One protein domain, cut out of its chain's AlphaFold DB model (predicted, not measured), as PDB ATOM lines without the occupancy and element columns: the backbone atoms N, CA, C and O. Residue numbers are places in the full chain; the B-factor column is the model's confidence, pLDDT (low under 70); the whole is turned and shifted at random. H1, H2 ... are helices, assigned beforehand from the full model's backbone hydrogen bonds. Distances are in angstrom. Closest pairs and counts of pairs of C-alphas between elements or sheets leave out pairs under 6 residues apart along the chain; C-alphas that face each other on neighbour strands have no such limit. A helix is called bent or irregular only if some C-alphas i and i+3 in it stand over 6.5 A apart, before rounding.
ATOM      1  N   GLU A   2     172.569 198.610 286.866       90.56
ATOM      2  CA  GLU A   2     171.602 197.563 287.225       90.56
ATOM      3  C   GLU A   2     172.187 196.141 287.186       90.56
ATOM      4  O   GLU A   2     172.071 195.409 288.164       90.56
ATOM      5  N   ALA A   3     172.935 195.798 286.129       95.44
ATOM      6  CA  ALA A   3     173.620 194.508 286.018       95.44
ATOM      7  C   ALA A   3     174.562 194.209 287.188       95.44
ATOM      8  O   ALA A   3     174.470 193.145 287.793       95.44
ATOM      9  N   ARG A   4     175.427 195.166 287.550       96.31
ATOM     10  CA  ARG A   4     176.332 195.017 288.697       96.31
ATOM     11  C   ARG A   4     175.540 194.785 289.981       96.31
ATOM     12  O   ARG A   4     175.821 193.830 290.688       96.31
ATOM     13  N   LYS A   5     174.528 195.614 290.259       96.44
ATOM     14  CA  LYS A   5     173.693 195.484 291.465       96.44
ATOM     15  C   LYS A   5     173.016 194.111 291.538       96.44
ATOM     16  O   LYS A   5     173.028 193.491 292.594       96.44
ATOM     17  N   ALA A   6     172.461 193.638 290.425       97.56
ATOM     18  CA  ALA A   6     171.813 192.335 290.339       97.56
ATOM     19  C   ALA A   6     172.801 191.180 290.570       97.56
ATOM     20  O   ALA A   6     172.529 190.279 291.357       97.56
ATOM     21  N   ILE A   7     173.978 191.232 289.940       98.06
ATOM     22  CA  ILE A   7     175.029 190.224 290.127       98.06
ATOM     23  C   ILE A   7     175.527 190.217 291.575       98.06
ATOM     24  O   ILE A   7     175.608 189.150 292.175       98.06
ATOM     25  N   MET A   8     175.779 191.389 292.158       97.94
ATOM     26  CA  MET A   8     176.204 191.528 293.556       97.94
ATOM     27  C   MET A   8     175.128 191.098 294.557       97.94
ATOM     28  O   MET A   8     175.460 190.698 295.667       97.94
ATOM     29  N   ALA A   9     173.843 191.153 294.196       98.06
ATOM     30  CA  ALA A   9     172.794 190.579 295.034       98.06
ATOM     31  C   ALA A   9     172.909 189.049 295.087       98.06
ATOM     32  O   ALA A   9     172.747 188.471 296.157       98.06
ATOM     33  N   VAL A  10     173.221 188.395 293.963       98.38
ATOM     34  CA  VAL A  10     173.376 186.931 293.894       98.38
ATOM     35  C   VAL A  10     174.716 186.462 294.472       98.38
ATOM     36  O   VAL A  10     174.761 185.421 295.118       98.38
ATOM     37  N   LEU A  11     175.801 187.211 294.256       98.25
ATOM     38  CA  LEU A  11     177.172 186.843 294.637       98.25
ATOM     39  C   LEU A  11     177.827 187.901 295.551       98.25
ATOM     40  O   LEU A  11     178.882 188.436 295.199       98.25
ATOM     41  N   PRO A  12     177.227 188.244 296.704       97.38
ATOM     42  CA  PRO A  12     177.724 189.319 297.563       97.38
ATOM     43  C   PRO A  12     179.099 189.022 298.179       97.38
ATOM     44  O   PRO A  12     179.818 189.947 298.539       97.38
ATOM     45  N   GLU A  13     179.491 187.751 298.285       96.31
ATOM     46  CA  GLU A  13     180.786 187.328 298.828       96.31
ATOM     47  C   GLU A  13     181.946 187.553 297.842       96.31
ATOM     48  O   GLU A  13     183.115 187.525 298.229       96.31
ATOM     49  N   LEU A  14     181.642 187.774 296.559       96.25
ATOM     50  CA  LEU A  14     182.625 188.016 295.505       96.25
ATOM     51  C   LEU A  14     182.810 189.520 295.281       96.25
ATOM     52  O   LEU A  14     182.504 190.039 294.209       96.25
ATOM     53  N   VAL A  15     183.316 190.214 296.303       94.69
ATOM     54  CA  VAL A  15     183.463 191.683 296.335       94.69
ATOM     55  C   VAL A  15     184.239 192.258 295.147       94.69
ATOM     56  O   VAL A  15     183.937 193.355 294.692       94.69
ATOM     57  N   GLU A  16     185.175 191.505 294.562       94.12
ATOM     58  CA  GLU A  16     185.933 191.951 293.386       94.12
ATOM     59  C   GLU A  16     185.053 192.154 292.137       94.12
ATOM     60  O   GLU A  16     185.464 192.812 291.184       94.12
ATOM     61  N   LEU A  17     183.823 191.626 292.118       95.81
ATOM     62  CA  LEU A  17     182.854 191.913 291.057       95.81
ATOM     63  C   LEU A  17     182.390 193.382 291.063       95.81
ATOM     64  O   LEU A  17     181.876 193.852 290.047       95.81
ATOM     65  N   GLU A  18     182.578 194.132 292.152       94.44
ATOM     66  CA  GLU A  18     182.243 195.561 292.196       94.44
ATOM     67  C   GLU A  18     183.113 196.398 291.252       94.44
ATOM     68  O   GLU A  18     182.632 197.374 290.664       94.44
ATOM     69  N   GLU A  19     184.364 195.980 291.060       92.81
ATOM     70  CA  GLU A  19     185.350 196.649 290.208       92.81
ATOM     71  C   GLU A  19     185.118 196.361 288.719       92.81
ATOM     72  O   GLU A  19     185.540 197.129 287.852       92.81
ATOM     73  N   VAL A  20     184.373 195.299 288.402       95.31
ATOM     74  CA  VAL A  20     184.089 194.908 287.023       95.31
ATOM     75  C   VAL A  20     183.099 195.881 286.378       95.31
ATOM     76  O   VAL A  20     182.021 196.204 286.902       95.31
ATOM     77  N   ASP A  21     183.445 196.346 285.181       93.94
ATOM     78  CA  ASP A  21     182.533 197.089 284.321       93.94
ATOM     79  C   ASP A  21     181.557 196.133 283.620       93.94
ATOM     80  O   ASP A  21     181.922 195.422 282.688       93.94
ATOM     81  N   PHE A  22     180.298 196.159 284.062       95.69
ATOM     82  CA  PHE A  22     179.180 195.406 283.483       95.69
ATOM     83  C   PHE A  22     178.324 196.237 282.512       95.69
ATOM     84  O   PHE A  22     177.185 195.865 282.231       95.69
ATOM     85  N   SER A  23     178.812 197.373 282.005       92.81
ATOM     86  CA  SER A  23     178.054 198.233 281.077       92.81
ATOM     87  C   SER A  23     177.601 197.504 279.808       92.81
ATOM     88  O   SER A  23     176.521 197.778 279.295       92.81
ATOM     89  N   GLN A  24     178.394 196.535 279.341       93.06
ATOM     90  CA  GLN A  24     178.108 195.722 278.153       93.06
ATOM     91  C   GLN A  24     177.542 194.332 278.488       93.06
ATOM     92  O   GLN A  24     177.505 193.454 277.626       93.06
ATOM     93  N   TYR A  25     177.158 194.078 279.741       95.75
ATOM     94  CA  TYR A  25     176.620 192.780 280.129       95.75
ATOM     95  C   TYR A  25     175.173 192.620 279.657       95.75
ATOM     96  O   TYR A  25     174.237 193.112 280.284       95.75
ATOM     97  N   SER A  26     174.996 191.894 278.554       90.31
ATOM     98  CA  SER A  26     173.693 191.550 277.986       90.31
ATOM     99  C   SER A  26     173.458 190.039 278.070       90.31
ATOM    100  O   SER A  26     173.838 189.281 277.177       90.31
ATOM    101  N   SER A  27     172.840 189.589 279.161       94.88
ATOM    102  CA  SER A  27     172.479 188.183 279.376       94.88
ATOM    103  C   SER A  27     170.966 188.033 279.450       94.88
ATOM    104  O   SER A  27     170.293 188.825 280.109       94.88
ATOM    105  N   ARG A  28     170.423 186.964 278.853       95.44
ATOM    106  CA  ARG A  28     168.997 186.612 278.995       95.44
ATOM    107  C   ARG A  28     168.588 186.306 280.443       95.44
ATOM    108  O   ARG A  28     167.403 186.279 280.743       95.44
ATOM    109  N   TYR A  29     169.561 186.068 281.323       96.06
ATOM    110  CA  TYR A  29     169.346 185.793 282.745       96.06
ATOM    111  C   TYR A  29     169.412 187.051 283.615       96.06
ATOM    112  O   TYR A  29     169.114 186.979 284.804       96.06
ATOM    113  N   LEU A  30     169.789 188.202 283.045       96.31
ATOM    114  CA  LEU A  30     169.858 189.453 283.791       96.31
ATOM    115  C   LEU A  30     168.496 189.853 284.393       96.31
ATOM    116  O   LEU A  30     168.484 190.141 285.587       96.31
ATOM    117  N   PRO A  31     167.359 189.798 283.666       96.56
ATOM    118  CA  PRO A  31     166.060 190.144 284.250       96.56
ATOM    119  C   PRO A  31     165.719 189.318 285.497       96.56
ATOM    120  O   PRO A  31     165.221 189.856 286.475       96.56
ATOM    121  N   LEU A  32     166.070 188.028 285.506       96.81
ATOM    122  CA  LEU A  32     165.847 187.151 286.656       96.81
ATOM    123  C   LEU A  32     166.661 187.586 287.885       96.81
ATOM    124  O   LEU A  32     166.139 187.609 288.997       96.81
ATOM    125  N   ALA A  33     167.931 187.947 287.688       97.38
ATOM    126  CA  ALA A  33     168.785 188.450 288.763       97.38
ATOM    127  C   ALA A  33     168.335 189.835 289.263       97.38
ATOM    128  O   ALA A  33     168.441 190.120 290.455       97.38
ATOM    129  N   VAL A  34     167.800 190.680 288.374       97.69
ATOM    130  CA  VAL A  34     167.194 191.968 288.744       97.69
ATOM    131  C   VAL A  34     165.973 191.746 289.632       97.69
ATOM    132  O   VAL A  34     165.945 192.272 290.742       97.69
ATOM    133  N   SER A  35     165.025 190.901 289.214       97.38
ATOM    134  CA  SER A  35     163.834 190.598 290.018       97.38
ATOM    135  C   SER A  35     164.184 189.998 291.379       97.38
ATOM    136  O   SER A  35     163.538 190.308 292.375       97.38
ATOM    137  N   PHE A  36     165.237 189.179 291.461       98.31
ATOM    138  CA  PHE A  36     165.748 188.713 292.749       98.31
ATOM    139  C   PHE A  36     166.258 189.870 293.619       98.31
ATOM    140  O   PHE A  36     165.875 189.972 294.787       98.31
ATOM    141  N   ALA A  37     167.077 190.761 293.058       97.50
ATOM    142  CA  ALA A  37     167.630 191.906 293.777       97.50
ATOM    143  C   ALA A  37     166.544 192.873 294.286       97.50
ATOM    144  O   ALA A  37     166.709 193.478 295.346       97.50
ATOM    145  N   GLU A  38     165.423 192.997 293.572       97.25
ATOM    146  CA  GLU A  38     164.253 193.781 293.993       97.25
ATOM    147  C   GLU A  38     163.563 193.210 295.238       97.25
ATOM    148  O   GLU A  38     162.955 193.964 295.994       97.25
ATOM    149  N   THR A  39     163.717 191.910 295.522       96.75
ATOM    150  CA  THR A  39     163.198 191.310 296.765       96.75
ATOM    151  C   THR A  39     163.972 191.737 298.017       96.75
ATOM    152  O   THR A  39     163.537 191.451 299.129       96.75
ATOM    153  N   GLY A  40     165.136 192.380 297.861       95.62
ATOM    154  CA  GLY A  40     166.026 192.763 298.962       95.62
ATOM    155  C   GLY A  40     166.854 191.612 299.550       95.62
ATOM    156  O   GLY A  40     167.733 191.862 300.377       95.62
ATOM    157  N   ARG A  41     166.616 190.369 299.110       97.00
ATOM    158  CA  ARG A  41     167.402 189.189 299.497       97.00
ATOM    159  C   ARG A  41     168.776 189.180 298.834       97.00
ATOM    160  O   ARG A  41     169.007 189.866 297.837       97.00
ATOM    161  N   LYS A  42     169.700 188.409 299.413       97.88
ATOM    162  CA  LYS A  42     171.092 188.316 298.963       97.88
ATOM    163  C   LYS A  42     171.646 186.903 299.108       97.88
ATOM    164  O   LYS A  42     171.266 186.189 300.028       97.88
ATOM    165  N   GLY A  43     172.594 186.557 298.243       98.12
ATOM    166  CA  GLY A  43     173.335 185.300 298.282       98.12
ATOM    167  C   GLY A  43     172.803 184.246 297.313       98.12
ATOM    168  O   GLY A  43     171.624 184.225 296.952       98.12
ATOM    169  N   LEU A  44     173.696 183.340 296.911       98.06
ATOM    170  CA  LEU A  44     173.411 182.317 295.902       98.06
ATOM    171  C   LEU A  44     172.310 181.352 296.356       98.06
ATOM    172  O   LEU A  44     171.424 181.015 295.576       98.06
ATOM    173  N   LYS A  45     172.322 180.969 297.636       97.31
ATOM    174  CA  LYS A  45     171.314 180.075 298.214       97.31
ATOM    175  C   LYS A  45     169.911 180.693 298.190       97.31
ATOM    176  O   LYS A  45     168.959 180.045 297.766       97.31
ATOM    177  N   GLU A  46     169.787 181.966 298.557       98.31
ATOM    178  CA  GLU A  46     168.515 182.698 298.477       98.31
ATOM    179  C   GLU A  46     168.041 182.859 297.028       98.31
ATOM    180  O   GLU A  46     166.842 182.820 296.747       98.31
ATOM    181  N   PHE A  47     168.974 183.005 296.084       98.50
ATOM    182  CA  PHE A  47     168.654 183.049 294.662       98.50
ATOM    183  C   PHE A  47     168.123 181.702 294.141       98.50
ATOM    184  O   PHE A  47     167.155 181.672 293.376       98.50
ATOM    185  N   GLU A  48     168.691 180.580 294.590       98.00
ATOM    186  CA  GLU A  48     168.158 179.242 294.305       98.00
ATOM    187  C   GLU A  48     166.739 179.061 294.850       98.00
ATOM    188  O   GLU A  48     165.857 178.565 294.143       98.00
ATOM    189  N   GLU A  49     166.506 179.468 296.100       97.88
ATOM    190  CA  GLU A  49     165.189 179.401 296.737       97.88
ATOM    191  C   GLU A  49     164.177 180.298 296.020       97.88
ATOM    192  O   GLU A  49     163.047 179.879 295.767       97.88
ATOM    193  N   PHE A  50     164.589 181.495 295.595       98.25
ATOM    194  CA  PHE A  50     163.777 182.369 294.753       98.25
ATOM    195  C   PHE A  50     163.360 181.675 293.452       98.25
ATOM    196  O   PHE A  50     162.169 181.646 293.141       98.25
ATOM    197  N   ILE A  51     164.292 181.054 292.729       97.69
ATOM    198  CA  ILE A  51     163.995 180.327 291.484       97.69
ATOM    199  C   ILE A  51     163.011 179.179 291.735       97.69
ATOM    200  O   ILE A  51     162.002 179.078 291.034       97.69
ATOM    201  N   LYS A  52     163.250 178.364 292.770       96.88
ATOM    202  CA  LYS A  52     162.359 177.251 293.140       96.88
ATOM    203  C   LYS A  52     160.958 177.745 293.521       96.88
ATOM    204  O   LYS A  52     159.972 177.191 293.045       96.88
ATOM    205  N   SER A  53     160.861 178.809 294.321       96.75
ATOM    206  CA  SER A  53     159.579 179.376 294.779       96.75
ATOM    207  C   SER A  53     158.720 179.956 293.650       96.75
ATOM    208  O   SER A  53     157.500 179.987 293.766       96.75
ATOM    209  N   ASN A  54     159.341 180.351 292.535       95.50
ATOM    210  CA  ASN A  54     158.648 180.831 291.338       95.50
ATOM    211  C   ASN A  54     158.342 179.706 290.329       95.50
ATOM    212  O   ASN A  54     157.967 179.985 289.192       95.50
ATOM    213  N   GLY A  55     158.527 178.435 290.710       95.69
ATOM    214  CA  GLY A  55     158.279 177.284 289.834       95.69
ATOM    215  C   GLY A  55     159.238 177.194 288.642       95.69
ATOM    216  O   GLY A  55     158.938 176.521 287.656       95.69
ATOM    217  N   LEU A  56     160.379 177.885 288.705       96.56
ATOM    218  CA  LEU A  56     161.363 177.919 287.631       96.56
ATOM    219  C   LEU A  56     162.377 176.774 287.762       96.56
ATOM    220  O   LEU A  56     162.620 176.225 288.836       96.56
ATOM    221  N   ASN A  57     163.004 176.418 286.641       96.12
ATOM    222  CA  ASN A  57     163.986 175.338 286.598       96.12
ATOM    223  C   ASN A  57     165.291 175.742 287.312       96.12
ATOM    224  O   ASN A  57     165.902 176.756 286.973       96.12
ATOM    225  N   ILE A  58     165.766 174.904 288.240       95.38
ATOM    226  CA  ILE A  58     166.977 175.153 289.040       95.38
ATOM    227  C   ILE A  58     168.254 175.331 288.200       95.38
ATOM    228  O   ILE A  58     169.153 176.072 288.587       95.38
ATOM    229  N   SER A  59     168.310 174.749 286.996       96.38
ATOM    230  CA  SER A  59     169.418 174.948 286.045       96.38
ATOM    231  C   SER A  59     169.614 176.410 285.622       96.38
ATOM    232  O   SER A  59     170.680 176.765 285.115       96.38
ATOM    233  N   LEU A  60     168.624 177.287 285.837       97.44
ATOM    234  CA  LEU A  60     168.767 178.723 285.602       97.44
ATOM    235  C   LEU A  60     169.855 179.360 286.473       97.44
ATOM    236  O   LEU A  60     170.491 180.304 286.012       97.44
ATOM    237  N   VAL A  61     170.128 178.824 287.667       97.94
ATOM    238  CA  VAL A  61     171.219 179.302 288.531       97.94
ATOM    239  C   VAL A  61     172.567 179.035 287.873       97.94
ATOM    240  O   VAL A  61     173.324 179.970 287.622       97.94
ATOM    241  N   GLY A  62     172.840 177.780 287.500       97.62
ATOM    242  CA  GLY A  62     174.072 177.413 286.798       97.62
ATOM    243  C   GLY A  62     174.251 178.182 285.488       97.62
ATOM    244  O   GLY A  62     175.343 178.656 285.187       97.62
ATOM    245  N   ASN A  63     173.169 178.388 284.736       98.06
ATOM    246  CA  ASN A  63     173.208 179.182 283.512       98.06
ATOM    247  C   ASN A  63     173.492 180.674 283.759       98.06
ATOM    248  O   ASN A  63     174.219 181.299 282.984       98.06
ATOM    249  N   PHE A  64     172.934 181.250 284.824       98.44
ATOM    250  CA  PHE A  64     173.234 182.617 285.234       98.44
ATOM    251  C   PHE A  64     174.717 182.752 285.603       98.44
ATOM    252  O   PHE A  64     175.411 183.578 285.009       98.44
ATOM    253  N   LEU A  65     175.222 181.889 286.491       98.56
ATOM    254  CA  LEU A  65     176.632 181.848 286.893       98.56
ATOM    255  C   LEU A  65     177.563 181.689 285.682       98.56
ATOM    256  O   LEU A  65     178.546 182.419 285.549       98.56
ATOM    257  N   LEU A  66     177.216 180.790 284.756       98.44
ATOM    258  CA  LEU A  66     177.950 180.605 283.507       98.44
ATOM    259  C   LEU A  66     177.954 181.876 282.653       98.44
ATOM    260  O   LEU A  66     178.995 182.235 282.113       98.44
ATOM    261  N   SER A  67     176.826 182.577 282.538       98.38
ATOM    262  CA  SER A  67     176.765 183.813 281.752       98.38
ATOM    263  C   SER A  67     177.622 184.938 282.344       98.38
ATOM    264  O   SER A  67     178.285 185.653 281.591       98.38
ATOM    265  N   VAL A  68     177.693 185.045 283.677       98.50
ATOM    266  CA  VAL A  68     178.614 185.969 284.358       98.50
ATOM    267  C   VAL A  68     180.057 185.563 284.074       98.50
ATOM    268  O   VAL A  68     180.847 186.386 283.622       98.50
ATOM    269  N   PHE A  69     180.400 184.285 284.249       98.62
ATOM    270  CA  PHE A  69     181.743 183.782 283.961       98.62
ATOM    271  C   PHE A  69     182.172 184.037 282.509       98.62
ATOM    272  O   PHE A  69     183.250 184.576 282.265       98.62
ATOM    273  N   GLN A  70     181.318 183.716 281.538       98.00
ATOM    274  CA  GLN A  70     181.581 183.956 280.118       98.00
ATOM    275  C   GLN A  70     181.825 185.436 279.829       98.00
ATOM    276  O   GLN A  70     182.730 185.760 279.059       98.00
ATOM    277  N   TYR A  71     181.069 186.334 280.464       98.19
ATOM    278  CA  TYR A  71     181.305 187.767 280.340       98.19
ATOM    279  C   TYR A  71     182.700 188.164 280.830       98.19
ATOM    280  O   TYR A  71     183.418 188.864 280.117       98.19
ATOM    281  N   LEU A  72     183.124 187.661 281.993       98.44
ATOM    282  CA  LEU A  72     184.460 187.921 282.540       98.44
ATOM    283  C   LEU A  72     185.563 187.388 281.608       98.44
ATOM    284  O   LEU A  72     186.533 188.089 281.330       98.44
ATOM    285  N   ILE A  73     185.384 186.192 281.032       98.06
ATOM    286  CA  ILE A  73     186.316 185.643 280.031       98.06
ATOM    287  C   ILE A  73     186.381 186.522 278.777       98.06
ATOM    288  O   ILE A  73     187.472 186.764 278.256       98.06
ATOM    289  N   ILE A  74     185.243 187.024 278.289       96.75
ATOM    290  CA  ILE A  74     185.198 187.936 277.136       96.75
ATOM    291  C   ILE A  74     185.940 189.235 277.453       96.75
ATOM    292  O   ILE A  74     186.727 189.688 276.618       96.75
ATOM    293  N   ARG A  75     185.734 189.808 278.647       96.69
ATOM    294  CA  ARG A  75     186.432 191.017 279.108       96.69
ATOM    295  C   ARG A  75     187.947 190.835 279.079       96.69
ATOM    296  O   ARG A  75     188.642 191.608 278.420       96.69
ATOM    297  N   TYR A  76     188.425 189.746 279.674       96.69
ATOM    298  CA  TYR A  76     189.840 189.391 279.670       96.69
ATOM    299  C   TYR A  76     190.387 189.202 278.248       96.69
ATOM    300  O   TYR A  76     191.376 189.819 277.865       96.69
ATOM    301  N   ARG A  77     189.730 188.373 277.425       95.50
ATOM    302  CA  ARG A  77     190.266 187.965 276.116       95.50
ATOM    303  C   ARG A  77     190.185 189.030 275.036       95.50
ATOM    304  O   ARG A  77     191.055 189.056 274.172       95.50
ATOM    305  N   ARG A  78     189.122 189.835 275.020       93.44
ATOM    306  CA  ARG A  78     188.892 190.815 273.948       93.44
ATOM    307  C   ARG A  78     189.414 192.199 274.286       93.44
ATOM    308  O   ARG A  78     189.827 192.904 273.375       93.44
ATOM    309  N   TYR A  79     189.386 192.574 275.561       92.81
ATOM    310  CA  TYR A  79     189.731 193.928 275.989       92.81
ATOM    311  C   TYR A  79     190.989 193.984 276.857       92.81
ATOM    312  O   TYR A  79     191.399 195.075 277.237       92.81
ATOM    313  N   GLY A  80     191.612 192.838 277.168       92.88
ATOM    314  CA  GLY A  80     192.793 192.792 278.033       92.88
ATOM    315  C   GLY A  80     192.499 193.274 279.453       92.88
ATOM    316  O   GLY A  80     193.399 193.738 280.142       92.88
ATOM    317  N   ASP A  81     191.234 193.210 279.872       94.69
ATOM    318  CA  ASP A  81     190.800 193.687 281.177       94.69
ATOM    319  C   ASP A  81     191.264 192.702 282.252       94.69
ATOM    320  O   ASP A  81     190.707 191.616 282.402       94.69
ATOM    321  N   GLU A  82     192.328 193.053 282.965       93.94
ATOM    322  CA  GLU A  82     192.919 192.187 283.982       93.94
ATOM    323  C   GLU A  82     192.169 192.221 285.318       93.94
ATOM    324  O   GLU A  82     192.287 191.274 286.099       93.94
ATOM    325  N   SER A  83     191.349 193.253 285.564       93.56
ATOM    326  CA  SER A  83     190.541 193.361 286.792       93.56
ATOM    327  C   SER A  83     189.600 192.165 286.963       93.56
ATOM    328  O   SER A  83     189.273 191.757 288.074       93.56
ATOM    329  N   VAL A  84     189.224 191.524 285.853       97.00
ATOM    330  CA  VAL A  84     188.302 190.388 285.847       97.00
ATOM    331  C   VAL A  84     188.969 189.051 286.174       97.00
ATOM    332  O   VAL A  84     188.256 188.063 286.315       97.00
ATOM    333  N   ILE A  85     190.300 188.978 286.305       97.06
ATOM    334  CA  ILE A  85     191.020 187.707 286.504       97.06
ATOM    335  C   ILE A  85     190.587 187.015 287.803       97.06
ATOM    336  O   ILE A  85     190.126 185.870 287.775       97.06
ATOM    337  N   LYS A  86     190.699 187.706 288.945       96.19
ATOM    338  CA  LYS A  86     190.289 187.156 290.248       96.19
ATOM    339  C   LYS A  86     188.784 186.848 290.278       96.19
ATOM    340  O   LYS A  86     188.449 185.714 290.637       96.19
ATOM    341  N   PRO A  87     187.886 187.762 289.846       97.38
ATOM    342  CA  PRO A  87     186.468 187.456 289.695       97.38
ATOM    343  C   PRO A  87     186.189 186.219 288.838       97.38
ATOM    344  O   PRO A  87     185.404 185.367 289.246       97.38
ATOM    345  N   ALA A  88     186.841 186.073 287.681       98.19
ATOM    346  CA  ALA A  88     186.604 184.957 286.767       98.19
ATOM    347  C   ALA A  88     186.940 183.619 287.426       98.19
ATOM    348  O   ALA A  88     186.146 182.683 287.350       98.19
ATOM    349  N   ILE A  89     188.080 183.544 288.119       97.81
ATOM    350  CA  ILE A  89     188.480 182.337 288.845       97.81
ATOM    351  C   ILE A  89     187.476 182.027 289.956       97.81
ATOM    352  O   ILE A  89     187.025 180.889 290.065       97.81
ATOM    353  N   LYS A  90     187.087 183.023 290.761       97.75
ATOM    354  CA  LYS A  90     186.142 182.812 291.865       97.75
ATOM    355  C   LYS A  90     184.764 182.370 291.367       97.75
ATOM    356  O   LYS A  90     184.255 181.364 291.851       97.75
ATOM    357  N   VAL A  91     184.204 183.036 290.354       98.38
ATOM    358  CA  VAL A  91     182.921 182.641 289.745       98.38
ATOM    359  C   VAL A  91     183.011 181.233 289.147       98.38
ATOM    360  O   VAL A  91     182.074 180.452 289.294       98.38
TER     361      VAL A  91
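What this domain is: This is residues 2 to 91 of the 181 residues of an uncharacterized protein of Thermococcus guaymasensis DSM 11113 (UniProt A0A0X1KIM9). Long helix H5, 29.6 A, lies along one side of an elongated body; H6 folds back beside its later part as a helical hairpin, and H4 packs on residues 60 to 61 near its other end. H1 and H3 pack crosswise on each other, with H1 near H5 and H3 close to H5 at Leu 30 but not clearly touching it, and short H2 bridges H1 to H6. The 90 printed residues include six named helices, H1 to H6 in order, and no named strand: all helix, compact, radius of gyration 12.6 A, spans 39 by 20 by 20 A.

Where its parts are: H5, residues 59 to 79, spans 29.6 A from C-alpha 59 at (169.418, 174.948, 286.045). H6, 82 to 91, spans 15.0 A, ends at (182.921, 182.641, 289.745) and is irregular: C-alphas 83 and 86 are 7.1 A apart. H4 is 44 to 53, H3 30 to 38, H1 2 to 10, H2 15 to 18.

How they stand to each other: H5 and H6 form a hairpin at a shallow tilt of 20 degrees; closest C-alphas Leu 72 and Ala 88, 5.6 A. H5 touches H4 with residues 60 to 61 alone; Val 61 and Glu 48 C-alphas, 6.5 A. H1 touches H3; Ala 6 and Val 34 C-alphas, 4.9 A. H2 touches H6; Glu 16 and Pro 87 C-alphas, 5.8 A. Every O i to N i+4 pair is within hydrogen-bond range in H1, H3, H4 and H5, 4 of 6 in H6; H2 is too short.

The domain as a whole: The farthest C-alphas, Gly 55 and Gly 80, are 39.6 A apart. The printed part has no cut; the H2 to H3 link is long. No printed residue is under pLDDT 70.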